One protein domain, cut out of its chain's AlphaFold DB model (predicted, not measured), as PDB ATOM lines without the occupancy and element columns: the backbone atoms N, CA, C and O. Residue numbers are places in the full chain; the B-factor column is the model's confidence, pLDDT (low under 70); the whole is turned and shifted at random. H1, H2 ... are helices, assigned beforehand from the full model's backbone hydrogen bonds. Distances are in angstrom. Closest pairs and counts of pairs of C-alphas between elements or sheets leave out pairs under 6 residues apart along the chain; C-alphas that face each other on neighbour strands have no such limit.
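This is residues 219 to 299 of the 299 residues of the protein "HC-toxin synthetase" of Pyrenophora tritici-repentis (UniProt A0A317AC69). Four separate helices are strung along an open, extended chain, with no helix packed on another. Near one end of the long axis H1 and H2 lie in a loose group with the loop of residues 245 to 256, which folds back past H2; H3 follows off to one side, and the arm of residues 277 to 299 sticks out, then turns back on itself so that H4 lies on its returning part. The printed part has 81 residues, with four named helices in the order H1, H2, H3, H4 and no named strand; the class is all helix, though only 36 of the 81 residues are in named elements. The whole is extended, with a radius of gyration of the C-alphas of 19.5 A, and spans 59 by 29 by 25 A.

Begin at H1, residues 223 to 226, and go on to H2, residues 233 to 244. These two are close but not clearly touching: look at the closest C-alphas, those of Leu 225 and Thr 233, which are 7.2 A apart. Next comes H3, residues 259 to 270, which is apart from both H1 and H2. Last comes H4, residues 289 to 296, which is apart from H1, H2 and H3. In H2, H3 and H4 you will find every O i to N i+4 pair within hydrogen-bond range; H1 is too short for such a pair, and its one O i to N i+3 pair is not within range.

Find C-alpha 223 at (182.489, 216.718, 179.182), where H1 begins; it runs four residues to Asn 226. From C-alpha 233 at (184.059, 208.330, 176.041), H2 runs 16.3 A to Cys 244. H3 runs 16.8 A from Pro 259 to Lys 270. H4 runs 10.3 A from Glu 289 to Gly 296, where C-alpha 296 stands at (166.459, 227.777, 150.220).

The two C-alphas farthest apart are those of Asp 230 and Ser 286, at 59.3 A, and the outline is elongated, but only just. Residues 258 to 263, of which 259 to 263 belong to H3, stand free, as do residues 277 to 299, of which 289 to 296 belong to H4. Without them the body has 52 residues and spans 35 by 27 by 17 A. The link from H1 to H2 is short, with 6 residues; those from H2 to H3 and from H3 to H4 are long, with 14 and 18. The printed part has no cut and ends at Leu 299, the chain's last residue. The mean pLDDT of the printed part is 82.8; look for values under 70 at residues 227 to 229 and 297 to 299.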
ATOM      1  N   ILE A 219     183.112 224.767 178.051       71.25
ATOM      2  CA  ILE A 219     182.721 223.359 177.986       71.25
ATOM      3  C   ILE A 219     183.864 222.659 177.259       71.25
ATOM      4  O   ILE A 219     184.139 222.966 176.100       71.25
ATOM      5  N   VAL A 220     184.593 221.802 177.972       84.62
ATOM      6  CA  VAL A 220     185.668 221.025 177.354       84.62
ATOM      7  C   VAL A 220     185.048 219.896 176.529       84.62
ATOM      8  O   VAL A 220     184.032 219.341 176.958       84.62
ATOM      9  N   PRO A 221     185.630 219.545 175.367       86.94
ATOM     10  CA  PRO A 221     185.097 218.480 174.531       86.94
ATOM     11  C   PRO A 221     184.805 217.208 175.331       86.94
ATOM     12  O   PRO A 221     185.570 216.827 176.222       86.94
ATOM     13  N   PHE A 222     183.683 216.569 175.017       87.62
ATOM     14  CA  PHE A 222     183.172 215.341 175.625       87.62
ATOM     15  C   PHE A 222     182.750 215.438 177.098       87.62
ATOM     16  O   PHE A 222     182.238 214.456 177.641       87.62
ATOM     17  N   SER A 223     182.875 216.594 177.765       86.56
ATOM     18  CA  SER A 223     182.489 216.718 179.182       86.56
ATOM     19  C   SER A 223     181.001 216.488 179.425       86.56
ATOM     20  O   SER A 223     180.600 216.134 180.532       86.56
ATOM     21  N   LEU A 224     180.171 216.708 178.401       85.69
ATOM     22  CA  LEU A 224     178.721 216.562 178.501       85.69
ATOM     23  C   LEU A 224     178.253 215.098 178.501       85.69
ATOM     24  O   LEU A 224     177.113 214.836 178.880       85.69
ATOM     25  N   LEU A 225     179.113 214.143 178.130       82.88
ATOM     26  CA  LEU A 225     178.776 212.715 178.142       82.88
ATOM     27  C   LEU A 225     178.746 212.124 179.558       82.88
ATOM     28  O   LEU A 225     177.972 211.208 179.825       82.88
ATOM     29  N   ASN A 226     179.530 212.690 180.480       73.69
ATOM     30  CA  ASN A 226     179.734 212.149 181.828       73.69
ATOM     31  C   ASN A 226     178.916 212.856 182.919       73.69
ATOM     32  O   ASN A 226     179.201 212.711 184.104       73.69
ATOM     33  N   ILE A 227     177.893 213.634 182.548       65.69
ATOM     34  CA  ILE A 227     177.112 214.419 183.522       65.69
ATOM     35  C   ILE A 227     176.318 213.511 184.477       65.69
ATOM     36  O   ILE A 227     176.153 213.848 185.647       65.69
ATOM     37  N   ASN A 228     175.832 212.361 183.994       63.47
ATOM     38  CA  ASN A 228     174.876 211.517 184.725       63.47
ATOM     39  C   ASN A 228     175.334 210.062 184.929       63.47
ATOM     40  O   ASN A 228     174.637 209.284 185.578       63.47
ATOM     41  N   SER A 229     176.487 209.682 184.380       64.38
ATOM     42  CA  SER A 229     177.053 208.334 184.471       64.38
ATOM     43  C   SER A 229     178.526 208.374 184.079       64.38
ATOM     44  O   SER A 229     178.906 209.194 183.251       64.38
ATOM     45  N   ASP A 230     179.341 207.494 184.655       72.19
ATOM     46  CA  ASP A 230     180.736 207.324 184.247       72.19
ATOM     47  C   ASP A 230     180.743 206.537 182.930       72.19
ATOM     48  O   ASP A 230     180.528 205.320 182.921       72.19
ATOM     49  N   VAL A 231     180.826 207.247 181.803       74.12
ATOM     50  CA  VAL A 231     180.729 206.644 180.474       74.12
ATOM     51  C   VAL A 231     182.103 206.596 179.826       74.12
ATOM     52  O   VAL A 231     182.879 207.547 179.875       74.12
ATOM     53  N   ASP A 232     182.400 205.470 179.181       84.44
ATOM     54  CA  ASP A 232     183.608 205.322 178.379       84.44
ATOM     55  C   ASP A 232     183.494 206.154 177.092       84.44
ATOM     56  O   ASP A 232     182.952 205.712 176.073       84.44
ATOM     57  N   THR A 233     184.002 207.385 177.160       83.69
ATOM     58  CA  THR A 233     184.059 208.330 176.041       83.69
ATOM     59  C   THR A 233     184.772 207.744 174.822       83.69
ATOM     60  O   THR A 233     184.353 208.004 173.696       83.69
ATOM     61  N   ALA A 234     185.820 206.934 175.017       83.94
ATOM     62  CA  ALA A 234     186.595 206.377 173.912       83.94
ATOM     63  C   ALA A 234     185.772 205.360 173.113       83.94
ATOM     64  O   ALA A 234     185.804 205.390 171.881       83.94
ATOM     65  N   ARG A 235     184.988 204.525 173.808       87.31
ATOM     66  CA  ARG A 235     184.049 203.588 173.177       87.31
ATOM     67  C   ARG A 235     182.941 204.318 172.417       87.31
ATOM     68  O   ARG A 235     182.624 203.939 171.296       87.31
ATOM     69  N   ILE A 236     182.366 205.378 172.995       86.94
ATOM     70  CA  ILE A 236     181.312 206.159 172.320       86.94
ATOM     71  C   ILE A 236     181.849 206.830 171.054       86.94
ATOM     72  O   ILE A 236     181.179 206.807 170.025       86.94
ATOM     73  N   GLN A 237     183.050 207.411 171.099       88.31
ATOM     74  CA  GLN A 237     183.667 208.008 169.912       88.31
ATOM     75  C   GLN A 237     183.859 206.982 168.790       88.31
ATOM     76  O   GLN A 237     183.595 207.301 167.636       88.31
ATOM     77  N   GLU A 238     184.270 205.752 169.113       88.81
ATOM     78  CA  GLU A 238     184.394 204.669 168.129       88.81
ATOM     79  C   GLU A 238     183.043 204.278 167.522       88.81
ATOM     80  O   GLU A 238     182.936 204.121 166.306       88.81
ATOM     81  N   GLU A 239     181.996 204.181 168.344       89.19
ATOM     82  CA  GLU A 239     180.636 203.890 167.876       89.19
ATOM     83  C   GLU A 239     180.098 204.992 166.954       89.19
ATOM     84  O   GLU A 239     179.529 204.696 165.900       89.19
ATOM     85  N   VAL A 240     180.312 206.262 167.310       89.62
ATOM     86  CA  VAL A 240     179.900 207.414 166.493       89.62
ATOM     87  C   VAL A 240     180.697 207.479 165.192       89.62
ATOM     88  O   VAL A 240     180.103 207.643 164.127       89.62
ATOM     89  N   ALA A 241     182.017 207.298 165.247       92.69
ATOM     90  CA  ALA A 241     182.879 207.305 164.068       92.69
ATOM     91  C   ALA A 241     182.476 206.207 163.069       92.69
ATOM     92  O   ALA A 241     182.310 206.480 161.878       92.69
ATOM     93  N   ALA A 242     182.204 204.993 163.563       93.00
ATOM     94  CA  ALA A 242     181.694 203.894 162.748       93.00
ATOM     95  C   ALA A 242     180.306 204.200 162.157       93.00
ATOM     96  O   ALA A 242     180.078 203.962 160.971       93.00
ATOM     97  N   GLY A 243     179.388 204.763 162.952       90.12
ATOM     98  CA  GLY A 243     178.039 205.128 162.506       90.12
ATOM     99  C   GLY A 243     178.013 206.238 161.447       90.12
ATOM    100  O   GLY A 243     177.160 206.225 160.559       90.12
ATOM    101  N   CYS A 244     178.966 207.170 161.508       90.31
ATOM    102  CA  CYS A 244     179.128 208.254 160.538       90.31
ATOM    103  C   CYS A 244     180.080 207.910 159.380       90.31
ATOM    104  O   CYS A 244     180.203 208.708 158.451       90.31
ATOM    105  N   ASN A 245     180.725 206.738 159.408       93.00
ATOM    106  CA  ASN A 245     181.734 206.302 158.439       93.00
ATOM    107  C   ASN A 245     182.901 207.306 158.291       93.00
ATOM    108  O   ASN A 245     183.296 207.663 157.178       93.00
ATOM    109  N   ILE A 246     183.430 207.769 159.427       93.88
ATOM    110  CA  ILE A 246     184.579 208.682 159.534       93.88
ATOM    111  C   ILE A 246     185.659 208.089 160.443       93.88
ATOM    112  O   ILE A 246     185.401 207.156 161.201       93.88
ATOM    113  N   ASP A 247     186.873 208.637 160.372       91.44
ATOM    114  CA  ASP A 247     187.924 208.327 161.343       91.44
ATOM    115  C   ASP A 247     187.566 208.913 162.722       91.44
ATOM    116  O   ASP A 247     186.982 209.996 162.812       91.44
ATOM    117  N   LYS A 248     187.930 208.207 163.795       88.38
ATOM    118  CA  LYS A 248     187.707 208.620 165.185       88.38
ATOM    119  C   LYS A 248     188.354 209.968 165.481       88.38
ATOM    120  O   LYS A 248     187.749 210.793 166.159       88.38
ATOM    121  N   ASP A 249     189.539 210.209 164.923       89.69
ATOM    122  CA  ASP A 249     190.299 211.443 165.140       89.69
ATOM    123  C   ASP A 249     189.623 212.684 164.521       89.69
ATOM    124  O   ASP A 249     190.010 213.814 164.818       89.69
ATOM    125  N   LEU A 250     188.598 212.492 163.680       92.00
ATOM    126  CA  LEU A 250     187.779 213.572 163.117       92.00
ATOM    127  C   LEU A 250     186.576 213.942 163.999       92.00
ATOM    128  O   LEU A 250     185.869 214.900 163.688       92.00
ATOM    129  N   VAL A 251     186.310 213.199 165.077       90.62
ATOM    130  CA  VAL A 251     185.234 213.518 166.020       90.62
ATOM    131  C   VAL A 251     185.739 214.571 167.002       90.62
ATOM    132  O   VAL A 251     186.485 214.265 167.928       90.62
ATOM    133  N   GLU A 252     185.314 215.820 166.816       90.31
ATOM    134  CA  GLU A 252     185.730 216.931 167.683       90.31
ATOM    135  C   GLU A 252     185.018 216.926 169.045       90.31
ATOM    136  O   GLU A 252     185.636 217.242 170.059       90.31
ATOM    137  N   ASP A 253     183.726 216.581 169.078       90.38
ATOM    138  CA  ASP A 253     182.895 216.597 170.288       90.38
ATOM    139  C   ASP A 253     181.592 215.795 170.084       90.38
ATOM    140  O   ASP A 253     181.212 215.478 168.953       90.38
ATOM    141  N   ILE A 254     180.884 215.472 171.171       88.50
ATOM    142  CA  ILE A 254     179.593 214.768 171.149       88.50
ATOM    143  C   ILE A 254     178.629 215.424 172.144       88.50
ATOM    144  O   ILE A 254     178.847 215.410 173.357       88.50
ATOM    145  N   TYR A 255     177.514 215.943 171.625       88.31
ATOM    146  CA  TYR A 255     176.480 216.613 172.413       88.31
ATOM    147  C   TYR A 255     175.296 215.672 172.669       88.31
ATOM    148  O   TYR A 255     174.707 215.171 171.705       88.31
ATOM    149  N   PRO A 256     174.898 215.441 173.934       85.69
ATOM    150  CA  PRO A 256     173.678 214.700 174.221       85.69
ATOM    151  C   PRO A 256     172.450 215.476 173.732       85.69
ATOM    152  O   PRO A 256     172.417 216.710 173.736       85.69
ATOM    153  N   CYS A 257     171.416 214.742 173.327       84.94
ATOM    154  CA  CYS A 257     170.132 215.340 172.992       84.94
ATOM    155  C   CYS A 257     169.482 215.955 174.241       84.94
ATOM    156  O   CYS A 257     169.593 215.442 175.351       84.94
ATOM    157  N   SER A 258     168.745 217.048 174.060       85.44
ATOM    158  CA  SER A 258     167.806 217.509 175.084       85.44
ATOM    159  C   SER A 258     166.663 216.495 175.259       85.44
ATOM    160  O   SER A 258     166.300 215.819 174.291       85.44
ATOM    161  N   PRO A 259     165.994 216.447 176.428       84.81
ATOM    162  CA  PRO A 259     164.863 215.538 176.650       84.81
ATOM    163  C   PRO A 259     163.749 215.658 175.598       84.81
ATOM    164  O   PRO A 259     163.086 214.680 175.257       84.81
ATOM    165  N   LEU A 260     163.543 216.862 175.047       84.31
ATOM    166  CA  LEU A 260     162.588 217.077 173.961       84.31
ATOM    167  C   LEU A 260     163.060 216.430 172.652       84.31
ATOM    168  O   LEU A 260     162.257 215.795 171.976       84.31
ATOM    169  N   GLN A 261     164.339 216.578 172.296       88.50
ATOM    170  CA  GLN A 261     164.909 215.943 171.103       88.50
ATOM    171  C   GLN A 261     164.827 214.416 171.196       88.50
ATOM    172  O   GLN A 261     164.373 213.788 170.244       88.50
ATOM    173  N   GLU A 262     165.161 213.828 172.350       86.56
ATOM    174  CA  GLU A 262     165.022 212.382 172.583       86.56
ATOM    175  C   GLU A 262     163.572 211.915 172.407       86.56
ATOM    176  O   GLU A 262     163.300 210.935 171.707       86.56
ATOM    177  N   GLY A 263     162.626 212.651 173.001       85.38
ATOM    178  CA  GLY A 263     161.199 212.377 172.871       85.38
ATOM    179  C   GLY A 263     160.725 212.429 171.418       85.38
ATOM    180  O   GLY A 263     160.074 211.493 170.953       85.38
ATOM    181  N   LEU A 264     161.085 213.484 170.683       86.12
ATOM    182  CA  LEU A 264     160.726 213.645 169.272       86.12
ATOM    183  C   LEU A 264     161.327 212.527 168.407       86.12
ATOM    184  O   LEU A 264     160.593 211.886 167.658       86.12
ATOM    185  N   MET A 265     162.618 212.218 168.565       85.25
ATOM    186  CA  MET A 265     163.279 211.133 167.827       85.25
ATOM    187  C   MET A 265     162.644 209.767 168.115       85.25
ATOM    188  O   MET A 265     162.413 208.979 167.193       85.25
ATOM    189  N   SER A 266     162.312 209.488 169.381       85.62
ATOM    190  CA  SER A 266     161.625 208.255 169.781       85.62
ATOM    191  C   SER A 266     160.247 208.131 169.124       85.62
ATOM    192  O   SER A 266     159.869 207.054 168.657       85.62
ATOM    193  N   LEU A 267     159.491 209.229 169.063       82.94
ATOM    194  CA  LEU A 267     158.142 209.237 168.505       82.94
ATOM    195  C   LEU A 267     158.149 209.103 166.980       82.94
ATOM    196  O   LEU A 267     157.414 208.272 166.447       82.94
ATOM    197  N   THR A 268     159.036 209.818 166.286       82.88
ATOM    198  CA  THR A 268     159.194 209.704 164.827       82.88
ATOM    199  C   THR A 268     159.703 208.315 164.413       82.88
ATOM    200  O   THR A 268     159.295 207.799 163.374       82.88
ATOM    201  N   SER A 269     160.509 207.648 165.250       81.88
ATOM    202  CA  SER A 269     160.945 206.259 165.011       81.88
ATOM    203  C   SER A 269     159.804 205.237 165.119       81.88
ATOM    204  O   SER A 269     159.856 204.185 164.487       81.88
ATOM    205  N   LYS A 270     158.760 205.523 165.911       84.81
ATOM    206  CA  LYS A 270     157.586 204.642 166.058       84.81
ATOM    207  C   LYS A 270     156.604 204.772 164.897       84.81
ATOM    208  O   LYS A 270     155.957 203.787 164.541       84.81
ATOM    209  N   ARG A 271     156.453 205.976 164.342       80.44
ATOM    210  CA  ARG A 271     155.559 206.265 163.214       80.44
ATOM    211  C   ARG A 271     156.191 207.299 162.292       80.44
ATOM    212  O   ARG A 271     156.247 208.486 162.609       80.44
ATOM    213  N   ALA A 272     156.607 206.839 161.115       78.06
ATOM    214  CA  ALA A 272     157.055 207.720 160.049       78.06
ATOM    215  C   ALA A 272     155.921 208.690 159.670       78.06
ATOM    216  O   ALA A 272     154.815 208.252 159.352       78.06
ATOM    217  N   GLY A 273     156.193 209.995 159.722       76.19
ATOM    218  CA  GLY A 273     155.204 211.049 159.464       76.19
ATOM    219  C   GLY A 273     154.843 211.893 160.688       76.19
ATOM    220  O   GLY A 273     154.461 213.052 160.524       76.19
ATOM    221  N   ASP A 274     155.013 211.364 161.904       77.94
ATOM    222  CA  ASP A 274     154.753 212.120 163.130       77.94
ATOM    223  C   ASP A 274     155.862 213.162 163.368       77.94
ATOM    224  O   ASP A 274     157.050 212.894 163.168       77.94
ATOM    225  N   TYR A 275     155.463 214.354 163.829       76.69
ATOM    226  CA  TYR A 275     156.345 215.502 164.104       76.69
ATOM    227  C   TYR A 275     157.058 216.094 162.874       76.69
ATOM    228  O   TYR A 275     158.076 216.772 163.007       76.69
ATOM    229  N   ILE A 276     156.487 215.916 161.676       81.00
ATOM    230  CA  ILE A 276     156.896 216.653 160.473       81.00
ATOM    231  C   ILE A 276     156.200 218.017 160.447       81.00
ATOM    232  O   ILE A 276     154.973 218.105 160.404       81.00
ATOM    233  N   MET A 277     156.985 219.095 160.427       80.00
ATOM    234  CA  MET A 277     156.469 220.439 160.175       80.00
ATOM    235  C   MET A 277     156.447 220.703 158.668       80.00
ATOM    236  O   MET A 277     157.497 220.840 158.043       80.00
ATOM    237  N   GLN A 278     155.251 220.798 158.087       82.56
ATOM    238  CA  GLN A 278     155.065 221.203 156.697       82.56
ATOM    239  C   GLN A 278     154.500 222.623 156.644       82.56
ATOM    240  O   GLN A 278     153.370 222.868 157.059       82.56
ATOM    241  N   SER A 279     155.280 223.548 156.086       81.44
ATOM    242  CA  SER A 279     154.824 224.906 155.784       81.44
ATOM    243  C   SER A 279     154.530 225.013 154.294       81.44
ATOM    244  O   SER A 279     155.432 224.870 153.470       81.44
ATOM    245  N   VAL A 280     153.267 225.256 153.943       86.75
ATOM    246  CA  VAL A 280     152.840 225.489 152.558       86.75
ATOM    247  C   VAL A 280     152.702 226.991 152.351       86.75
ATOM    248  O   VAL A 280     151.960 227.654 153.071       86.75
ATOM    249  N   LEU A 281     153.446 227.524 151.386       82.38
ATOM    250  CA  LEU A 281     153.437 228.938 151.023       82.38
ATOM    251  C   LEU A 281     152.902 229.070 149.601       82.38
ATOM    252  O   LEU A 281     153.411 228.425 148.686       82.38
ATOM    253  N   GLU A 282     151.888 229.907 149.423       85.88
ATOM    254  CA  GLU A 282     151.379 230.253 148.100       85.88
ATOM    255  C   GLU A 282     152.263 231.352 147.502       85.88
ATOM    256  O   GLU A 282     152.483 232.401 148.114       85.88
ATOM    257  N   LEU A 283     152.832 231.086 146.328       84.25
ATOM    258  CA  LEU A 283     153.746 232.004 145.654       84.25
ATOM    259  C   LEU A 283     152.964 232.843 144.640       84.25
ATOM    260  O   LEU A 283     152.061 232.338 143.973       84.25
ATOM    261  N   SER A 284     153.309 234.126 144.494       85.81
ATOM    262  CA  SER A 284     152.730 234.930 143.414       85.81
ATOM    263  C   SER A 284     153.230 234.430 142.056       85.81
ATOM    264  O   SER A 284     154.366 233.978 141.925       85.81
ATOM    265  N   VAL A 285     152.411 234.596 141.016       83.62
ATOM    266  CA  VAL A 285     152.734 234.184 139.633       83.62
ATOM    267  C   VAL A 285     153.994 234.880 139.085       83.62
ATOM    268  O   VAL A 285     154.608 234.420 138.133       83.62
ATOM    269  N   SER A 286     154.389 236.004 139.688       87.94
ATOM    270  CA  SER A 286     155.579 236.778 139.329       87.94
ATOM    271  C   SER A 286     156.853 236.344 140.066       87.94
ATOM    272  O   SER A 286     157.884 236.997 139.912       87.94
ATOM    273  N   MET A 287     156.786 235.334 140.935       83.50
ATOM    274  CA  MET A 287     157.935 234.884 141.715       83.50
ATOM    275  C   MET A 287     158.819 233.938 140.893       83.50
ATOM    276  O   MET A 287     158.341 232.974 140.307       83.50
ATOM    277  N   ASP A 288     160.129 234.187 140.902       84.88
ATOM    278  CA  ASP A 288     161.118 233.283 140.312       84.88
ATOM    279  C   ASP A 288     161.400 232.097 141.254       84.88
ATOM    280  O   ASP A 288     162.108 232.217 142.261       84.88
ATOM    281  N   GLU A 289     160.845 230.932 140.918       83.81
ATOM    282  CA  GLU A 289     161.032 229.684 141.664       83.81
ATOM    283  C   GLU A 289     162.502 229.242 141.740       83.81
ATOM    284  O   GLU A 289     162.943 228.683 142.749       83.81
ATOM    285  N   SER A 290     163.276 229.493 140.685       81.38
ATOM    286  CA  SER A 290     164.693 229.123 140.581       81.38
ATOM    287  C   SER A 290     165.520 229.891 141.610       81.38
ATOM    288  O   SER A 290     166.325 229.304 142.340       81.38
ATOM    289  N   ALA A 291     165.272 231.199 141.717       81.19
ATOM    290  CA  ALA A 291     165.899 232.055 142.716       81.19
ATOM    291  C   ALA A 291     165.499 231.656 144.147       81.19
ATOM    292  O   ALA A 291     166.344 231.674 145.050       81.19
ATOM    293  N   LEU A 292     164.239 231.253 144.359       83.38
ATOM    294  CA  LEU A 292     163.761 230.773 145.657       83.38
ATOM    295  C   LEU A 292     164.474 229.479 146.080       83.38
ATOM    296  O   LEU A 292     164.978 229.405 147.201       83.38
ATOM    297  N   ARG A 293     164.592 228.487 145.185       82.19
ATOM    298  CA  ARG A 293     165.310 227.228 145.471       82.19
ATOM    299  C   ARG A 293     166.788 227.463 145.780       82.19
ATOM    300  O   ARG A 293     167.299 226.901 146.744       82.19
ATOM    301  N   ALA A 294     167.450 228.333 145.015       78.25
ATOM    302  CA  ALA A 294     168.864 228.659 145.212       78.25
ATOM    303  C   ALA A 294     169.150 229.376 146.546       78.25
ATOM    304  O   ALA A 294     170.263 229.290 147.073       78.25
ATOM    305  N   ARG A 295     168.165 230.101 147.093       76.12
ATOM    306  CA  ARG A 295     168.227 230.685 148.441       76.12
ATOM    307  C   ARG A 295     167.871 229.676 149.526       76.12
ATOM    308  O   ARG A 295     168.520 229.684 150.565       76.12
ATOM    309  N   GLY A 296     166.886 228.814 149.280       71.50
ATOM    310  CA  GLY A 296     166.459 227.777 150.220       71.50
ATOM    311  C   GLY A 296     167.569 226.785 150.562       71.50
ATOM    312  O   GLY A 296     167.689 226.396 151.712       71.50
ATOM    313  N   SER A 297     168.441 226.450 149.609       65.56
ATOM    314  CA  SER A 297     169.597 225.572 149.849       65.56
ATOM    315  C   SER A 297     170.746 226.224 150.636       65.56
ATOM    316  O   SER A 297     171.779 225.587 150.825       65.56
ATOM    317  N   ARG A 298     170.627 227.506 151.014       61.09
ATOM    318  CA  ARG A 298     171.615 228.238 151.831       61.09
ATOM    319  C   ARG A 298     171.150 228.475 153.275       61.09
ATOM    320  O   ARG A 298     171.898 229.095 154.028       61.09
ATOM    321  N   LEU A 299     169.924 228.072 153.610       45.66
ATOM    322  CA  LEU A 299     169.362 228.083 154.964       45.66
ATOM    323  C   LEU A 299     169.625 226.735 155.635       45.66
ATOM    324  O   LEU A 299     169.859 226.760 156.860       45.66
TER     325      LEU A 299